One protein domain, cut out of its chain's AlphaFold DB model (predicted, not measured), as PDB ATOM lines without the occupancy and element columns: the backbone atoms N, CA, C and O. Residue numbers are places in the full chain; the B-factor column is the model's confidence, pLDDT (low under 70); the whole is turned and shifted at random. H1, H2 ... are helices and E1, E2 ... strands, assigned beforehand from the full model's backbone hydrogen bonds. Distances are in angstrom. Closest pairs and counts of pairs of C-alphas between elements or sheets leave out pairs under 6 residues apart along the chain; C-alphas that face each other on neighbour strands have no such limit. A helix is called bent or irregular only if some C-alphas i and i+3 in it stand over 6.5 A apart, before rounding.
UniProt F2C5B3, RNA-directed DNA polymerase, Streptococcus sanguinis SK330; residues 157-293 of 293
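Overview. This is residues 157 to 293 of the 293 residues of the protein "RNA-directed DNA polymerase" of Streptococcus sanguinis SK330 (UniProt F2C5B3). Two very short parallel strands, E1 and E4, lie side by side in the middle of the domain, and the helices H1, H3, H4 and H5 make a loose group to one side of them, with H1 and H4 next to the strands, H3 and H5 farther out, and H6 near H4. A smaller second lobe, toward one end of the longest axis, is made by the longest helix, H2, whose residues 182 to 186 pack on the hairpin of E2 and E3. The printed part has 137 residues, with six named helices and four named strands in the order H1 E1 H2 E2 E3 H3 H4 H5 E4 H6; under half of the residues, 65, are in named elements, mostly helix. One sheet pairs E1 with E4, parallel, and the other pairs E2 with E3, antiparallel. The whole is compact, with a radius of gyration of the C-alphas of 16.6 A and spans of 50 by 41 by 27 A.

Along the chain. E1 is residues 169 to 171 and E4 residues 267 to 269; C-alpha 169 is at (141.760, 106.456, 168.183). E2 is residues 196 to 198 and E3 residues 204 to 206. H2, residues 175 to 187, is 19.1 A long. H1 is residues 157 to 163, beginning at C-alpha (142.630, 116.614, 158.848); it is irregular, but only just, with C-alphas 160 and 163 6.6 A apart. H3 is residues 215 to 221 and H5 residues 252 to 258. H4, residues 230 to 238, is 13.2 A long. H6, residues 281 to 290, is 14.4 A long and ends at C-alpha (164.603, 110.974, 175.195).

Arrangement. E1 and E4 are parallel at 23 degrees, with N 171 and O 268 2.8 A apart, within hydrogen-bond range. Residues 169 to 170 of E1 also pair, parallel, with residues 209 to 210. The closest C-alphas of H4 and E4, Phe 231 and Met 269, are 6.9 A apart, and those of H1 and E4, Phe 162 and Val 267, 6.3 A. H1 touches H3, closest at the C-alphas of Phe 158 and Leu 221, 7.4 A, the same way at a steep tilt of 60 degrees. H4 touches H5, closest at the C-alphas of Tyr 238 and Tyr 253, 5.3 A, the same way at a shallow tilt of 29 degrees. H6 is close to H4 but not clearly touching, with the C-alphas of Glu 232 and Phe 285 the closest at 6.1 A. E2 and E3 form an antiparallel hairpin at 164 degrees, with N 197 and O 205 2.9 A apart, within hydrogen-bond range. The closest C-alphas of H2 and E2, Leu 185 and Ile 196, are 6.6 A apart; H2 touches no helix. Each O i to N i+4 pair is within hydrogen-bond range in H1, H3 and H6; the counts are 8 of 9 in H2, 4 of 5 in H4 and 2 of 3 in H5.

Size, cuts and confidence. The two C-alphas farthest apart, Asn 200 and Lys 291, are 50.8 A apart. The printed part has no cut. The links H4 to H5 and E4 to H6 are long. The mean pLDDT of the printed part is 85.5; residues 225 to 228, 241 to 245 and 291 to 293 are under 70.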
ATOM      1  N   LEU A 157     142.255 118.025 158.775       96.69
ATOM      2  CA  LEU A 157     142.630 116.614 158.848       96.69
ATOM      3  C   LEU A 157     143.105 116.248 160.254       96.69
ATOM      4  O   LEU A 157     142.630 115.262 160.808       96.69
ATOM      5  N   PHE A 158     143.974 117.060 160.857       95.62
ATOM      6  CA  PHE A 158     144.401 116.833 162.234       95.62
ATOM      7  C   PHE A 158     143.212 116.838 163.201       95.62
ATOM      8  O   PHE A 158     143.069 115.911 163.990       95.62
ATOM      9  N   TYR A 159     142.300 117.804 163.074       96.81
ATOM     10  CA  TYR A 159     141.091 117.838 163.889       96.81
ATOM     11  C   TYR A 159     140.254 116.569 163.724       96.81
ATOM     12  O   TYR A 159     139.922 115.912 164.705       96.81
ATOM     13  N   LYS A 160     139.966 116.195 162.476       96.00
ATOM     14  CA  LYS A 160     139.127 115.048 162.122       96.00
ATOM     15  C   LYS A 160     139.661 113.716 162.652       96.00
ATOM     16  O   LYS A 160     138.855 112.850 162.971       96.00
ATOM     17  N   TYR A 161     140.979 113.523 162.655       95.25
ATOM     18  CA  TYR A 161     141.579 112.228 162.984       95.25
ATOM     19  C   TYR A 161     142.213 112.177 164.375       95.25
ATOM     20  O   TYR A 161     142.318 111.094 164.923       95.25
ATOM     21  N   PHE A 162     142.620 113.300 164.962       94.75
ATOM     22  CA  PHE A 162     143.497 113.278 166.138       94.75
ATOM     23  C   PHE A 162     143.075 114.224 167.273       94.75
ATOM     24  O   PHE A 162     143.598 114.109 168.376       94.75
ATOM     25  N   TYR A 163     142.140 115.155 167.053       95.12
ATOM     26  CA  TYR A 163     141.786 116.154 168.077       95.12
ATOM     27  C   TYR A 163     140.299 116.148 168.444       95.12
ATOM     28  O   TYR A 163     139.931 116.007 169.606       95.12
ATOM     29  N   GLY A 164     139.432 116.290 167.441       94.62
ATOM     30  CA  GLY A 164     137.979 116.349 167.582       94.62
ATOM     31  C   GLY A 164     137.293 115.004 167.363       94.62
ATOM     32  O   GLY A 164     136.183 114.976 166.837       94.62
ATOM     33  N   ILE A 165     137.974 113.906 167.689       94.19
ATOM     34  CA  ILE A 165     137.450 112.543 167.570       94.19
ATOM     35  C   ILE A 165     136.505 112.231 168.734       94.19
ATOM     36  O   ILE A 165     136.834 112.508 169.880       94.19
ATOM     37  N   ASP A 166     135.337 111.654 168.445       91.88
ATOM     38  CA  ASP A 166     134.326 111.327 169.468       91.88
ATOM     39  C   ASP A 166     134.575 109.972 170.158       91.88
ATOM     40  O   ASP A 166     133.913 109.633 171.133       91.88
ATOM     41  N   ARG A 167     135.501 109.171 169.620       93.50
ATOM     42  CA  ARG A 167     135.904 107.860 170.142       93.50
ATOM     43  C   ARG A 167     137.427 107.792 170.191       93.50
ATOM     44  O   ARG A 167     138.053 108.325 169.267       93.50
ATOM     45  N   PRO A 168     138.032 107.111 171.181       94.94
ATOM     46  CA  PRO A 168     139.473 106.900 171.220       94.94
ATOM     47  C   PRO A 168     140.006 106.351 169.894       94.94
ATOM     48  O   PRO A 168     139.431 105.417 169.320       94.94
ATOM     49  N   MET A 169     141.102 106.929 169.398       95.69
ATOM     50  CA  MET A 169     141.760 106.456 168.183       95.69
ATOM     51  C   MET A 169     142.942 105.568 168.523       95.69
ATOM     52  O   MET A 169     143.895 106.022 169.142       95.69
ATOM     53  N   LEU A 170     142.918 104.339 168.025       94.31
ATOM     54  CA  LEU A 170     144.029 103.413 168.090       94.31
ATOM     55  C   LEU A 170     144.904 103.529 166.842       94.31
ATOM     56  O   LEU A 170     144.423 103.431 165.701       94.31
ATOM     57  N   VAL A 171     146.196 103.715 167.072       92.25
ATOM     58  CA  VAL A 171     147.242 103.679 166.055       92.25
ATOM     59  C   VAL A 171     148.080 102.438 166.313       92.25
ATOM     60  O   VAL A 171     148.577 102.253 167.417       92.25
ATOM     61  N   THR A 172     148.219 101.598 165.294       89.38
ATOM     62  CA  THR A 172     148.996 100.358 165.341       89.38
ATOM     63  C   THR A 172     150.100 100.393 164.286       89.38
ATOM     64  O   THR A 172     150.022 101.168 163.318       89.38
ATOM     65  N   GLU A 173     151.115  99.550 164.446       82.12
ATOM     66  CA  GLU A 173     152.223  99.408 163.497       82.12
ATOM     67  C   GLU A 173     151.712  98.935 162.130       82.12
ATOM     68  O   GLU A 173     151.886  99.599 161.087       82.12
ATOM     69  N   GLY A 174     150.993  97.814 162.157       81.62
ATOM     70  CA  GLY A 174     150.506  97.084 161.005       81.62
ATOM     71  C   GLY A 174     148.984  97.061 160.880       81.62
ATOM     72  O   GLY A 174     148.204  97.278 161.805       81.62
ATOM     73  N   LYS A 175     148.521  96.739 159.667       83.56
ATOM     74  CA  LYS A 175     147.092  96.480 159.400       83.56
ATOM     75  C   LYS A 175     146.601  95.174 160.040       83.56
ATOM     76  O   LYS A 175     145.390  94.967 160.129       83.56
ATOM     77  N   THR A 176     147.522  94.279 160.392       87.94
ATOM     78  CA  THR A 176     147.227  92.957 160.953       87.94
ATOM     79  C   THR A 176     146.774  93.084 162.407       87.94
ATOM     80  O   THR A 176     145.767  92.480 162.767       87.94
ATOM     81  N   ASP A 177     147.385  93.977 163.182       88.56
ATOM     82  CA  ASP A 177     147.037  94.258 164.584       88.56
ATOM     83  C   ASP A 177     145.574  94.685 164.702       88.56
ATOM     84  O   ASP A 177     144.818  94.171 165.521       88.56
ATOM     85  N   ILE A 178     145.112  95.536 163.778       91.50
ATOM     86  CA  ILE A 178     143.704  95.950 163.684       91.50
ATOM     87  C   ILE A 178     142.774  94.735 163.541       91.50
ATOM     88  O   ILE A 178     141.675  94.723 164.101       91.50
ATOM     89  N   ARG A 179     143.176  93.712 162.773       91.56
ATOM     90  CA  ARG A 179     142.374  92.491 162.588       91.56
ATOM     91  C   ARG A 179     142.340  91.668 163.869       91.56
ATOM     92  O   ARG A 179     141.250  91.261 164.268       91.56
ATOM     93  N   TYR A 180     143.488  91.474 164.517       93.12
ATOM     94  CA  TYR A 180     143.570  90.726 165.769       93.12
ATOM     95  C   TYR A 180     142.801  91.410 166.895       93.12
ATOM     96  O   TYR A 180     141.978  90.766 167.533       93.12
ATOM     97  N   ILE A 181     142.953  92.723 167.073       92.88
ATOM     98  CA  ILE A 181     142.232  93.484 168.103       92.88
ATOM     99  C   ILE A 181     140.721  93.387 167.883       92.88
ATOM    100  O   ILE A 181     139.974  93.119 168.822       92.88
ATOM    101  N   ARG A 182     140.249  93.527 166.639       92.81
ATOM    102  CA  ARG A 182     138.821  93.350 166.324       92.81
ATOM    103  C   ARG A 182     138.325  91.941 166.639       92.81
ATOM    104  O   ARG A 182     137.251  91.803 167.218       92.81
ATOM    105  N   ALA A 183     139.082  90.910 166.269       92.81
ATOM    106  CA  ALA A 183     138.724  89.523 166.560       92.81
ATOM    107  C   ALA A 183     138.690  89.251 168.074       92.81
ATOM    108  O   ALA A 183     137.733  88.654 168.570       92.81
ATOM    109  N   SER A 184     139.678  89.755 168.813       93.06
ATOM    110  CA  SER A 184     139.757  89.645 170.270       93.06
ATOM    111  C   SER A 184     138.598  90.356 170.961       93.06
ATOM    112  O   SER A 184     137.967  89.756 171.824       93.06
ATOM    113  N   LEU A 185     138.247  91.578 170.545       93.19
ATOM    114  CA  LEU A 185     137.090  92.298 171.090       93.19
ATOM    115  C   LEU A 185     135.785  91.537 170.833       93.19
ATOM    116  O   LEU A 185     134.991  91.364 171.752       93.19
ATOM    117  N   LYS A 186     135.590  90.989 169.628       92.31
ATOM    118  CA  LYS A 186     134.430  90.128 169.342       92.31
ATOM    119  C   LYS A 186     134.373  88.912 170.262       92.31
ATOM    120  O   LYS A 186     133.309  88.621 170.801       92.31
ATOM    121  N   LYS A 187     135.496  88.218 170.462       92.50
ATOM    122  CA  LYS A 187     135.571  87.037 171.339       92.50
ATOM    123  C   LYS A 187     135.341  87.393 172.811       92.50
ATOM    124  O   LYS A 187     134.715  86.626 173.534       92.50
ATOM    125  N   LEU A 188     135.840  88.546 173.244       93.06
ATOM    126  CA  LEU A 188     135.825  88.998 174.635       93.06
ATOM    127  C   LEU A 188     134.679  89.973 174.946       93.06
ATOM    128  O   LEU A 188     134.708  90.601 176.000       93.06
ATOM    129  N   ASN A 189     133.663  90.081 174.081       90.75
ATOM    130  CA  ASN A 189     132.561  91.042 174.236       90.75
ATOM    131  C   ASN A 189     131.883  90.957 175.617       90.75
ATOM    132  O   ASN A 189     131.631  91.982 176.234       90.75
ATOM    133  N   LYS A 190     131.697  89.741 176.155       91.06
ATOM    134  CA  LYS A 190     131.075  89.525 177.470       91.06
ATOM    135  C   LYS A 190     131.930  90.060 178.617       91.06
ATOM    136  O   LYS A 190     131.397  90.433 179.651       91.06
ATOM    137  N   LYS A 191     133.255  90.065 178.440       94.25
ATOM    138  CA  LYS A 191     134.218  90.551 179.435       94.25
ATOM    139  C   LYS A 191     134.426  92.064 179.335       94.25
ATOM    140  O   LYS A 191     134.698  92.693 180.348       94.25
ATOM    141  N   PHE A 192     134.299  92.635 178.135       91.44
ATOM    142  CA  PHE A 192     134.507  94.062 177.872       91.44
ATOM    143  C   PHE A 192     133.348  94.672 177.059       91.44
ATOM    144  O   PHE A 192     133.571  95.140 175.935       91.44
ATOM    145  N   PRO A 193     132.118  94.684 177.603       89.50
ATOM    146  CA  PRO A 193     130.932  95.153 176.879       89.50
ATOM    147  C   PRO A 193     130.992  96.649 176.529       89.50
ATOM    148  O   PRO A 193     130.391  97.086 175.557       89.50
ATOM    149  N   GLU A 194     131.775  97.440 177.266       91.06
ATOM    150  CA  GLU A 194     131.948  98.877 177.012       91.06
ATOM    151  C   GLU A 194     132.751  99.182 175.735       91.06
ATOM    152  O   GLU A 194     132.655 100.276 175.175       91.06
ATOM    153  N   LEU A 195     133.553  98.225 175.248       90.25
ATOM    154  CA  LEU A 195     134.430  98.417 174.086       90.25
ATOM    155  C   LEU A 195     133.794  97.983 172.762       90.25
ATOM    156  O   LEU A 195     134.264  98.388 171.691       90.25
ATOM    157  N   ILE A 196     132.763  97.141 172.823       91.81
ATOM    158  CA  ILE A 196     132.121  96.555 171.650       91.81
ATOM    159  C   ILE A 196     130.661  96.207 171.931       91.81
ATOM    160  O   ILE A 196     130.352  95.464 172.858       91.81
ATOM    161  N   ASN A 197     129.781  96.673 171.050       88.94
ATOM    162  CA  ASN A 197     128.398  96.236 170.975       88.94
ATOM    163  C   ASN A 197     128.232  95.281 169.781       88.94
ATOM    164  O   ASN A 197     128.645  95.603 168.662       88.94
ATOM    165  N   LEU A 198     127.673  94.096 170.022       86.50
ATOM    166  CA  LEU A 198     127.355  93.121 168.978       86.50
ATOM    167  C   LEU A 198     125.853  93.155 168.715       86.50
ATOM    168  O   LEU A 198     125.063  92.797 169.583       86.50
ATOM    169  N   GLU A 199     125.474  93.567 167.508       83.56
ATOM    170  CA  GLU A 199     124.090  93.516 167.049       83.56
ATOM    171  C   GLU A 199     123.674  92.070 166.741       83.56
ATOM    172  O   GLU A 199     124.501  91.204 166.432       83.56
ATOM    173  N   ASN A 200     122.364  91.814 166.779       76.94
ATOM    174  CA  ASN A 200     121.783  90.488 166.543       76.94
ATOM    175  C   ASN A 200     122.100  89.919 165.144       76.94
ATOM    176  O   ASN A 200     122.044  88.708 164.950       76.94
ATOM    177  N   ASP A 201     122.447  90.770 164.176       80.44
ATOM    178  CA  ASP A 201     122.813  90.390 162.804       80.44
ATOM    179  C   ASP A 201     124.319  90.085 162.627       80.44
ATOM    180  O   ASP A 201     124.786  89.826 161.516       80.44
ATOM    181  N   GLY A 202     125.101  90.127 163.712       75.00
ATOM    182  CA  GLY A 202     126.547  89.908 163.698       75.00
ATOM    183  C   GLY A 202     127.380  91.145 163.343       75.00
ATOM    184  O   GLY A 202     128.621  91.046 163.278       75.00
ATOM    185  N   LYS A 203     126.760  92.318 163.138       84.81
ATOM    186  CA  LYS A 203     127.499  93.584 163.057       84.81
ATOM    187  C   LYS A 203     128.084  93.941 164.418       84.81
ATOM    188  O   LYS A 203     127.489  93.736 165.467       84.81
ATOM    189  N   ALA A 204     129.304  94.466 164.378       86.62
ATOM    190  CA  ALA A 204     130.032  94.898 165.558       86.62
ATOM    191  C   ALA A 204     130.252  96.403 165.489       86.62
ATOM    192  O   ALA A 204     130.952  96.886 164.588       86.62
ATOM    193  N   GLU A 205     129.700  97.118 166.458       89.81
ATOM    194  CA  GLU A 205     130.013  98.514 166.694       89.81
ATOM    195  C   GLU A 205     131.098  98.611 167.770       89.81
ATOM    196  O   GLU A 205     130.943  98.119 168.882       89.81
ATOM    197  N   TYR A 206     132.223  99.237 167.431       91.69
ATOM    198  CA  TYR A 206     133.340  99.414 168.356       91.69
ATOM    199  C   TYR A 206     133.296 100.814 168.965       91.69
ATOM    200  O   TYR A 206     133.149 101.808 168.243       91.69
ATOM    201  N   SER A 207     133.534 100.901 170.271       92.00
ATOM    202  CA  SER A 207     133.701 102.173 170.988       92.00
ATOM    203  C   SER A 207     135.052 102.840 170.702       92.00
ATOM    204  O   SER A 207     135.284 103.969 171.116       92.00
ATOM    205  N   ILE A 208     135.932 102.169 169.951       93.12
ATOM    206  CA  ILE A 208     137.230 102.668 169.490       93.12
ATOM    207  C   ILE A 208     137.275 102.779 167.964       93.12
ATOM    208  O   ILE A 208     136.622 102.030 167.233       93.12
ATOM    209  N   THR A 209     138.103 103.692 167.466       93.81
ATOM    210  CA  THR A 209     138.356 103.868 166.032       93.81
ATOM    211  C   THR A 209     139.801 103.519 165.706       93.81
ATOM    212  O   THR A 209     140.689 103.738 166.511       93.81
ATOM    213  N   PHE A 210     140.061 103.009 164.505       92.56
ATOM    214  CA  PHE A 210     141.418 102.719 164.038       92.56
ATOM    215  C   PHE A 210     141.834 103.719 162.964       92.56
ATOM    216  O   PHE A 210     141.040 104.023 162.062       92.56
ATOM    217  N   LEU A 211     143.082 104.186 163.018       91.50
ATOM    218  CA  LEU A 211     143.624 105.068 161.988       91.50
ATOM    219  C   LEU A 211     143.653 104.358 160.623       91.50
ATOM    220  O   LEU A 211     144.301 103.328 160.436       91.50
ATOM    221  N   LYS A 212     142.983 104.945 159.626       87.81
ATOM    222  CA  LYS A 212     143.044 104.484 158.232       87.81
ATOM    223  C   LYS A 212     144.083 105.301 157.466       87.81
ATOM    224  O   LYS A 212     143.826 106.451 157.110       87.81
ATOM    225  N   LYS A 213     145.244 104.698 157.188       85.12
ATOM    226  CA  LYS A 213     146.300 105.315 156.363       85.12
ATOM    227  C   LYS A 213     145.746 105.641 154.963       85.12
ATOM    228  O   LYS A 213     145.018 104.840 154.377       85.12
ATOM    229  N   SER A 214     146.078 106.815 154.427       89.38
ATOM    230  CA  SER A 214     145.685 107.244 153.075       89.38
ATOM    231  C   SER A 214     146.721 108.200 152.487       89.38
ATOM    232  O   SER A 214     147.423 108.873 153.238       89.38
ATOM    233  N   THR A 215     146.760 108.322 151.158       90.44
ATOM    234  CA  THR A 215     147.653 109.259 150.449       90.44
ATOM    235  C   THR A 215     147.409 110.717 150.845       90.44
ATOM    236  O   THR A 215     148.319 111.537 150.817       90.44
ATOM    237  N   VAL A 216     146.187 111.053 151.276       92.19
ATOM    238  CA  VAL A 216     145.848 112.380 151.809       92.19
ATOM    239  C   VAL A 216     146.531 112.621 153.157       92.19
ATOM    240  O   VAL A 216     147.094 113.692 153.368       92.19
ATOM    241  N   LEU A 217     146.506 111.643 154.068       92.00
ATOM    242  CA  LEU A 217     147.186 111.764 155.363       92.00
ATOM    243  C   LEU A 217     148.706 111.724 155.218       92.00
ATOM    244  O   LEU A 217     149.403 112.437 155.930       92.00
ATOM    245  N   GLU A 218     149.211 110.949 154.268       89.81
ATOM    246  CA  GLU A 218     150.622 110.953 153.898       89.81
ATOM    247  C   GLU A 218     151.054 112.328 153.387       89.81
ATOM    248  O   GLU A 218     151.967 112.930 153.944       89.81
ATOM    249  N   LYS A 219     150.332 112.889 152.410       89.81
ATOM    250  CA  LYS A 219     150.657 114.201 151.846       89.81
ATOM    251  C   LYS A 219     150.566 115.316 152.885       89.81
ATOM    252  O   LYS A 219     151.502 116.092 153.017       89.81
ATOM    253  N   TYR A 220     149.448 115.429 153.602       91.38
ATOM    254  CA  TYR A 220     149.170 116.613 154.426       91.38
ATOM    255  C   TYR A 220     149.578 116.472 155.889       91.38
ATOM    256  O   TYR A 220     149.855 117.485 156.528       91.38
ATOM    257  N   LEU A 221     149.609 115.249 156.421       90.50
ATOM    258  CA  LEU A 221     150.022 114.958 157.796       90.50
ATOM    259  C   LEU A 221     151.343 114.168 157.871       90.50
ATOM    260  O   LEU A 221     151.790 113.842 158.966       90.50
ATOM    261  N   GLY A 222     151.998 113.897 156.739       87.38
ATOM    262  CA  GLY A 222     153.291 113.212 156.703       87.38
ATOM    263  C   GLY A 222     153.192 111.730 157.058       87.38
ATOM    264  O   GLY A 222     154.216 111.067 157.194       87.38
ATOM    265  N   LEU A 223     151.986 111.188 157.241       86.62
ATOM    266  CA  LEU A 223     151.757 109.841 157.764       86.62
ATOM    267  C   LEU A 223     151.965 108.786 156.670       86.62
ATOM    268  O   LEU A 223     151.002 108.269 156.102       86.62
ATOM    269  N   ASN A 224     153.235 108.517 156.355       73.88
ATOM    270  CA  ASN A 224     153.654 107.593 155.301       73.88
ATOM    271  C   ASN A 224     153.022 106.208 155.465       73.88
ATOM    272  O   ASN A 224     152.825 105.698 156.574       73.88
ATOM    273  N   LYS A 225     152.748 105.570 154.326       59.12
ATOM    274  CA  LYS A 225     152.178 104.218 154.286       59.12
ATOM    275  C   LYS A 225     153.209 103.123 154.613       59.12
ATOM    276  O   LYS A 225     152.806 102.047 155.055       59.12
ATOM    277  N   HIS A 226     154.501 103.421 154.441       45.94
ATOM    278  CA  HIS A 226     155.639 102.509 154.602       45.94
ATOM    279  C   HIS A 226     156.720 103.139 155.508       45.94
ATOM    280  O   HIS A 226     157.067 104.306 155.318       45.94
ATOM    281  N   GLY A 227     157.223 102.376 156.487       49.91
ATOM    282  CA  GLY A 227     158.242 102.792 157.468       49.91
ATOM    283  C   GLY A 227     157.702 102.942 158.901       49.91
ATOM    284  O   GLY A 227     156.608 103.470 159.100       49.91
ATOM    285  N   GLY A 228     158.471 102.481 159.895       54.19
ATOM    286  CA  GLY A 228     158.096 102.400 161.318       54.19
ATOM    287  C   GLY A 228     157.866 103.732 162.054       54.19
ATOM    288  O   GLY A 228     157.461 103.726 163.209       54.19
ATOM    289  N   SER A 229     158.035 104.893 161.408       72.31
ATOM    290  CA  SER A 229     158.003 106.208 162.077       72.31
ATOM    291  C   SER A 229     156.639 106.913 162.105       72.31
ATOM    292  O   SER A 229     156.569 108.124 162.323       72.31
ATOM    293  N   ILE A 230     155.517 106.210 161.886       83.31
ATOM    294  CA  ILE A 230     154.188 106.856 161.932       83.31
ATOM    295  C   ILE A 230     153.882 107.443 163.317       83.31
ATOM    296  O   ILE A 230     153.313 108.531 163.402       83.31
ATOM    297  N   PHE A 231     154.305 106.766 164.386       86.81
ATOM    298  CA  PHE A 231     154.106 107.213 165.763       86.81
ATOM    299  C   PHE A 231     154.821 108.526 166.043       86.81
ATOM    300  O   PHE A 231     154.195 109.477 166.500       86.81
ATOM    301  N   GLU A 232     156.098 108.621 165.667       83.50
ATOM    302  CA  GLU A 232     156.886 109.848 165.798       83.50
ATOM    303  C   GLU A 232     156.224 111.014 165.075       83.50
ATOM    304  O   GLU A 232     156.186 112.132 165.579       83.50
ATOM    305  N   LYS A 233     155.686 110.772 163.878       85.88
ATOM    306  CA  LYS A 233     155.035 111.823 163.100       85.88
ATOM    307  C   LYS A 233     153.738 112.280 163.740       85.88
ATOM    308  O   LYS A 233     153.505 113.480 163.800       85.88
ATOM    309  N   ILE A 234     152.925 111.358 164.253       89.38
ATOM    310  CA  ILE A 234     151.713 111.722 164.995       89.38
ATOM    311  C   ILE A 234     152.091 112.495 166.257       89.38
ATOM    312  O   ILE A 234     151.534 113.563 166.486       89.38
ATOM    313  N   TRP A 235     153.075 112.018 167.018       87.06
ATOM    314  CA  TRP A 235     153.601 112.696 168.204       87.06
ATOM    315  C   TRP A 235     154.059 114.126 167.887       87.06
ATOM    316  O   TRP A 235     153.676 115.085 168.556       87.06
ATOM    317  N   ASN A 236     154.769 114.300 166.773       85.00
ATOM    318  CA  ASN A 236     155.204 115.605 166.280       85.00
ATOM    319  C   ASN A 236     154.070 116.581 165.974       85.00
ATOM    320  O   ASN A 236     154.246 117.788 166.151       85.00
ATOM    321  N   LEU A 237     152.905 116.093 165.536       89.00
ATOM    322  CA  LEU A 237     151.748 116.957 165.303       89.00
ATOM    323  C   LEU A 237     151.252 117.600 166.611       89.00
ATOM    324  O   LEU A 237     150.731 118.713 166.557       89.00
ATOM    325  N   TYR A 238     151.459 116.946 167.763       88.81
ATOM    326  CA  TYR A 238     151.152 117.485 169.096       88.81
ATOM    327  C   TYR A 238     152.268 118.373 169.662       88.81
ATOM    328  O   TYR A 238     151.976 119.328 170.378       88.81
ATOM    329  N   LEU A 239     153.530 118.118 169.303       82.06
ATOM    330  CA  LEU A 239     154.688 118.922 169.725       82.06
ATOM    331  C   LEU A 239     154.984 120.130 168.822       82.06
ATOM    332  O   LEU A 239     156.083 120.674 168.858       82.06
ATOM    333  N   ASN A 240     154.030 120.561 167.996       72.38
ATOM    334  CA  ASN A 240     154.190 121.707 167.089       72.38
ATOM    335  C   ASN A 240     155.353 121.558 166.105       72.38
ATOM    336  O   ASN A 240     155.972 122.545 165.712       72.38
ATOM    337  N   ASN A 241     155.604 120.319 165.677       67.94
ATOM    338  CA  ASN A 241     156.621 119.974 164.692       67.94
ATOM    339  C   ASN A 241     158.072 120.255 165.129       67.94
ATOM    340  O   ASN A 241     158.964 120.321 164.281       67.94
ATOM    341  N   ASN A 242     158.317 120.360 166.440       63.34
ATOM    342  CA  ASN A 242     159.644 120.620 167.000       63.34
ATOM    343  C   ASN A 242     160.703 119.579 166.588       63.34
ATOM    344  O   ASN A 242     161.872 119.933 166.495       63.34
ATOM    345  N   LEU A 243     160.328 118.320 166.309       61.22
ATOM    346  CA  LEU A 243     161.310 117.266 166.002       61.22
ATOM    347  C   LEU A 243     161.587 117.104 164.500       61.22
ATOM    348  O   LEU A 243     162.646 116.608 164.128       61.22
ATOM    349  N   LEU A 244     160.646 117.467 163.617       65.38
ATOM    350  CA  LEU A 244     160.776 117.215 162.170       65.38
ATOM    351  C   LEU A 244     161.268 118.431 161.376       65.38
ATOM    352  O   LEU A 244     161.604 118.265 160.204       65.38
ATOM    353  N   ASN A 245     161.270 119.644 161.952       67.31
ATOM    354  CA  ASN A 245     161.694 120.899 161.298       67.31
ATOM    355  C   ASN A 245     161.125 121.116 159.876       67.31
ATOM    356  O   ASN A 245     161.701 121.800 159.027       67.31
ATOM    357  N   ASN A 246     159.958 120.536 159.593       74.69
ATOM    358  CA  ASN A 246     159.347 120.580 158.273       74.69
ATOM    359  C   ASN A 246     158.516 121.863 158.097       74.69
ATOM    360  O   ASN A 246     157.491 122.035 158.751       74.69
ATOM    361  N   LYS A 247     158.896 122.733 157.151       79.62
ATOM    362  CA  LYS A 247     158.239 124.036 156.883       79.62
ATOM    363  C   LYS A 247     156.731 123.939 156.572       79.62
ATOM    364  O   LYS A 247     156.008 124.935 156.685       79.62
ATOM    365  N   ASN A 248     156.251 122.758 156.177       83.00
ATOM    366  CA  ASN A 248     154.840 122.484 155.886       83.00
ATOM    367  C   ASN A 248     153.998 122.145 157.110       83.00
ATOM    368  O   ASN A 248     152.769 122.196 157.048       83.00
ATOM    369  N   PHE A 249     154.648 121.821 158.217       77.31
ATOM    370  CA  PHE A 249     154.034 121.366 159.448       77.31
ATOM    371  C   PHE A 249     154.296 122.447 160.489       77.31
ATOM    372  O   PHE A 249     155.384 122.582 161.029       77.31
ATOM    373  N   GLY A 250     153.317 123.331 160.651       73.12
ATOM    374  CA  GLY A 250     153.413 124.419 161.618       73.12
ATOM    375  C   GLY A 250     152.866 124.027 162.986       73.12
ATOM    376  O   GLY A 250     152.623 122.861 163.285       73.12
ATOM    377  N   ASP A 251     152.559 125.061 163.760       79.25
ATOM    378  CA  ASP A 251     151.827 125.024 165.025       79.25
ATOM    379  C   ASP A 251     150.356 124.569 164.841       79.25
ATOM    380  O   ASP A 251     149.409 125.364 164.901       79.25
ATOM    381  N   ILE A 252     150.153 123.297 164.480       89.62
ATOM    382  CA  ILE A 252     148.822 122.715 164.255       89.62
ATOM    383  C   ILE A 252     148.117 122.522 165.595       89.62
ATOM    384  O   ILE A 252     146.961 122.917 165.725       89.62
ATOM    385  N   TYR A 253     148.797 121.942 166.583       91.31
ATOM    386  CA  TYR A 253     148.196 121.651 167.878       91.31
ATOM    387  C   TYR A 253     147.940 122.916 168.707       91.31
ATOM    388  O   TYR A 253     146.799 123.089 169.159       91.31
ATOM    389  N   ASN A 254     148.888 123.863 168.844       90.31
ATOM    390  CA  ASN A 254     148.559 125.073 169.614       90.31
ATOM    391  C   ASN A 254     147.565 125.987 168.896       90.31
ATOM    392  O   ASN A 254     146.937 126.811 169.559       90.31
ATOM    393  N   TYR A 255     147.340 125.841 167.582       92.81
ATOM    394  CA  TYR A 255     146.200 126.505 166.945       92.81
ATOM    395  C   TYR A 255     144.886 126.142 167.651       92.81
ATOM    396  O   TYR A 255     144.105 127.042 167.953       92.81
ATOM    397  N   PHE A 256     144.663 124.858 167.952       94.88
ATOM    398  CA  PHE A 256     143.452 124.400 168.635       94.88
ATOM    399  C   PHE A 256     143.418 124.820 170.106       94.88
ATOM    400  O   PHE A 256     142.375 125.280 170.572       94.88
ATOM    401  N   LYS A 257     144.567 124.782 170.800       93.25
ATOM    402  CA  LYS A 257     144.681 125.344 172.158       93.25
ATOM    403  C   LYS A 257     144.298 126.825 172.199       93.25
ATOM    404  O   LYS A 257     143.495 127.232 173.029       93.25
ATOM    405  N   ARG A 258     144.826 127.626 171.270       94.69
ATOM    406  CA  ARG A 258     144.625 129.083 171.223       94.69
ATOM    407  C   ARG A 258     143.173 129.487 170.974       94.69
ATOM    408  O   ARG A 258     142.759 130.537 171.446       94.69
ATOM    409  N   ILE A 259     142.411 128.685 170.233       95.56
ATOM    410  CA  ILE A 259     140.984 128.955 169.988       95.56
ATOM    411  C   ILE A 259     140.061 128.341 171.053       95.56
ATOM    412  O   ILE A 259     138.847 128.402 170.884       95.56
ATOM    413  N   GLY A 260     140.608 127.723 172.108       95.19
ATOM    414  CA  GLY A 260     139.814 127.066 173.150       95.19
ATOM    415  C   GLY A 260     139.041 125.848 172.641       95.19
ATOM    416  O   GLY A 260     137.925 125.593 173.084       95.19
ATOM    417  N   SER A 261     139.592 125.126 171.661       96.38
ATOM    418  CA  SER A 261     138.953 123.925 171.124       96.38
ATOM    419  C   SER A 261     138.905 122.823 172.192       96.38
ATOM    420  O   SER A 261     139.949 122.516 172.771       96.38
ATOM    421  N   PRO A 262     137.742 122.201 172.461       92.81
ATOM    422  CA  PRO A 262     137.671 121.092 173.400       92.81
ATOM    423  C   PRO A 262     138.336 119.843 172.815       92.81
ATOM    424  O   PRO A 262     138.057 119.440 171.682       92.81
ATOM    425  N   TYR A 263     139.190 119.207 173.614       90.12
ATOM    426  CA  TYR A 263     139.730 117.887 173.310       90.12
ATOM    427  C   TYR A 263     138.723 116.819 173.738       90.12
ATOM    428  O   TYR A 263     138.254 116.843 174.874       90.12
ATOM    429  N   LYS A 264     138.363 115.910 172.828       89.69
ATOM    430  CA  LYS A 264     137.222 115.001 173.031       89.69
ATOM    431  C   LYS A 264     137.606 113.579 173.425       89.69
ATOM    432  O   LYS A 264     136.965 112.988 174.287       89.69
ATOM    433  N   SER A 265     138.607 112.992 172.778       94.00
ATOM    434  CA  SER A 265     139.012 111.606 173.033       94.00
ATOM    435  C   SER A 265     140.498 111.399 172.751       94.00
ATOM    436  O   SER A 265     141.054 112.094 171.899       94.00
ATOM    437  N   PRO A 266     141.148 110.448 173.446       94.88
ATOM    438  CA  PRO A 266     142.575 110.205 173.315       94.88
ATOM    439  C   PRO A 266     142.956 109.530 171.993       94.88
ATOM    440  O   PRO A 266     142.192 108.752 171.419       94.88
ATOM    441  N   VAL A 267     144.194 109.772 171.564       95.31
ATOM    442  CA  VAL A 267     144.889 108.958 170.562       95.31
ATOM    443  C   VAL A 267     145.857 108.041 171.298       95.31
ATOM    444  O   VAL A 267     146.727 108.511 172.026       95.31
ATOM    445  N   ILE A 268     145.685 106.737 171.120       94.19
ATOM    446  CA  ILE A 268     146.440 105.679 171.785       94.19
ATOM    447  C   ILE A 268     147.343 105.023 170.743       94.19
ATOM    448  O   ILE A 268     146.870 104.527 169.718       94.19
ATOM    449  N   MET A 269     148.645 105.035 171.003       91.62
ATOM    450  CA  MET A 269     149.648 104.364 170.180       91.62
ATOM    451  C   MET A 269     149.949 102.999 170.791       91.62
ATOM    452  O   MET A 269     150.316 102.928 171.963       91.62
ATOM    453  N   LEU A 270     149.760 101.933 170.017       90.12
ATOM    454  CA  LEU A 270     150.126 100.578 170.410       90.12
ATOM    455  C   LEU A 270     151.397 100.158 169.695       90.12
ATOM    456  O   LEU A 270     151.500 100.311 168.478       90.12
ATOM    457  N   PHE A 271     152.298  99.586 170.475       86.94
ATOM    458  CA  PHE A 271     153.583  99.077 170.042       86.94
ATOM    459  C   PHE A 271     153.679  97.595 170.383       86.94
ATOM    460  O   PHE A 271     153.132  97.168 171.410       86.94
ATOM    461  N   ASP A 272     154.405  96.844 169.562       83.94
ATOM    462  CA  ASP A 272     154.814  95.497 169.943       83.94
ATOM    463  C   ASP A 272     155.876  95.573 171.058       83.94
ATOM    464  O   ASP A 272     156.683  96.506 171.126       83.94
ATOM    465  N   ASN A 273     155.843  94.614 171.990       83.12
ATOM    466  CA  ASN A 273     156.744  94.587 173.146       83.12
ATOM    467  C   ASN A 273     158.126  94.035 172.761       83.12
ATOM    468  O   ASN A 273     158.522  92.960 173.205       83.12
ATOM    469  N   GLU A 274     158.834  94.767 171.906       84.69
ATOM    470  CA  GLU A 274     160.131  94.390 171.332       84.69
ATOM    471  C   GLU A 274     161.193  95.456 171.668       84.69
ATOM    472  O   GLU A 274     161.899  95.971 170.803       84.69
ATOM    473  N   LEU A 275     161.265  95.849 172.945       79.06
ATOM    474  CA  LEU A 275     162.162  96.910 173.432       79.06
ATOM    475  C   LEU A 275     163.651  96.575 173.289       79.06
ATOM    476  O   LEU A 275     164.475  97.488 173.201       79.06
ATOM    477  N   ASP A 276     163.976  95.285 173.263       80.62
ATOM    478  CA  ASP A 276     165.349  94.783 173.220       80.62
ATOM    479  C   ASP A 276     165.945  94.805 171.802       80.62
ATOM    480  O   ASP A 276     167.150  94.618 171.628       80.62
ATOM    481  N   GLU A 277     165.128  95.075 170.779       81.75
ATOM    482  CA  GLU A 277     165.561  95.118 169.386       81.75
ATOM    483  C   GLU A 277     165.713  96.576 168.889       81.75
ATOM    484  O   GLU A 277     164.730  97.320 168.815       81.75
ATOM    485  N   PRO A 278     166.927  97.013 168.496       76.12
ATOM    486  CA  PRO A 278     167.218  98.418 168.183       76.12
ATOM    487  C   PRO A 278     166.447  98.966 166.974       76.12
ATOM    488  O   PRO A 278     166.124 100.154 166.926       76.12
ATOM    489  N   ASP A 279     166.111  98.106 166.013       78.88
ATOM    490  CA  ASP A 279     165.412  98.503 164.788       78.88
ATOM    491  C   ASP A 279     163.882  98.517 164.925       78.88
ATOM    492  O   ASP A 279     163.177  98.851 163.965       78.88
ATOM    493  N   ARG A 280     163.344  98.186 166.108       83.31
ATOM    494  CA  ARG A 280     161.895  98.106 166.306       83.31
ATOM    495  C   ARG A 280     161.258  99.462 166.582       83.31
ATOM    496  O   ARG A 280     161.879 100.331 167.206       83.31
ATOM    497  N   PRO A 281     159.998  99.671 166.147       80.62
ATOM    498  CA  PRO A 281     159.358 100.984 166.213       80.62
ATOM    499  C   PRO A 281     159.299 101.584 167.619       80.62
ATOM    500  O   PRO A 281     159.477 102.793 167.762       80.62
ATOM    501  N   ILE A 282     159.101 100.762 168.656       85.06
ATOM    502  CA  ILE A 282     159.063 101.229 170.048       85.06
ATOM    503  C   ILE A 282     160.411 101.785 170.512       85.06
ATOM    504  O   ILE A 282     160.462 102.866 171.101       85.06
ATOM    505  N   LYS A 283     161.510 101.095 170.192       84.06
ATOM    506  CA  LYS A 283     162.858 101.496 170.592       84.06
ATOM    507  C   LYS A 283     163.276 102.783 169.882       84.06
ATOM    508  O   LYS A 283     163.673 103.747 170.538       84.06
ATOM    509  N   GLN A 284     163.049 102.855 168.568       83.00
ATOM    510  CA  GLN A 284     163.294 104.061 167.767       83.00
ATOM    511  C   GLN A 284     162.485 105.273 168.255       83.00
ATOM    512  O   GLN A 284     163.001 106.394 168.298       83.00
ATOM    513  N   PHE A 285     161.222 105.053 168.635       84.44
ATOM    514  CA  PHE A 285     160.351 106.097 169.166       84.44
ATOM    515  C   PHE A 285     160.861 106.634 170.510       84.44
ATOM    516  O   PHE A 285     160.989 107.851 170.669       84.44
ATOM    517  N   LEU A 286     161.205 105.747 171.452       84.50
ATOM    518  CA  LEU A 286     161.723 106.128 172.771       84.50
ATOM    519  C   LEU A 286     163.057 106.874 172.677       84.50
ATOM    520  O   LEU A 286     163.194 107.940 173.277       84.50
ATOM    521  N   ASP A 287     164.000 106.373 171.876       82.44
ATOM    522  CA  ASP A 287     165.318 106.997 171.708       82.44
ATOM    523  C   ASP A 287     165.206 108.427 171.144       82.44
ATOM    524  O   ASP A 287     166.013 109.304 171.461       82.44
ATOM    525  N   LYS A 288     164.189 108.702 170.316       77.56
ATOM    526  CA  LYS A 288     163.922 110.049 169.788       77.56
ATOM    527  C   LYS A 288     163.206 110.960 170.770       77.56
ATOM    528  O   LYS A 288     163.455 112.164 170.732       77.56
ATOM    529  N   ILE A 289     162.334 110.429 171.624       76.25
ATOM    530  CA  ILE A 289     161.699 111.228 172.680       76.25
ATOM    531  C   ILE A 289     162.734 111.625 173.729       76.25
ATOM    532  O   ILE A 289     162.813 112.801 174.059       76.25
ATOM    533  N   GLN A 290     163.573 110.692 174.186       74.06
ATOM    534  CA  GLN A 290     164.603 110.974 175.195       74.06
ATOM    535  C   GLN A 290     165.641 112.003 174.729       74.06
ATOM    536  O   GLN A 290     166.157 112.761 175.538       74.06
ATOM    537  N   LYS A 291     165.937 112.067 173.426       63.75
ATOM    538  CA  LYS A 291     166.848 113.081 172.867       63.75
ATOM    539  C   LYS A 291     166.256 114.494 172.806       63.75
ATOM    540  O   LYS A 291     167.012 115.429 172.568       63.75
ATOM    541  N   ASN A 292     164.938 114.652 172.939       57.16
ATOM    542  CA  ASN A 292     164.238 115.917 172.678       57.16
ATOM    543  C   ASN A 292     163.246 116.339 173.781       57.16
ATOM    544  O   ASN A 292     162.497 117.297 173.573       57.16
ATOM    545  N   GLY A 293     163.189 115.607 174.895       50.81
ATOM    546  CA  GLY A 293     162.436 115.951 176.105       50.81
ATOM    547  C   GLY A 293     163.379 116.444 177.185       50.81
ATOM    548  O   GLY A 293     162.989 117.410 177.872       50.81
TER     549      GLY A 293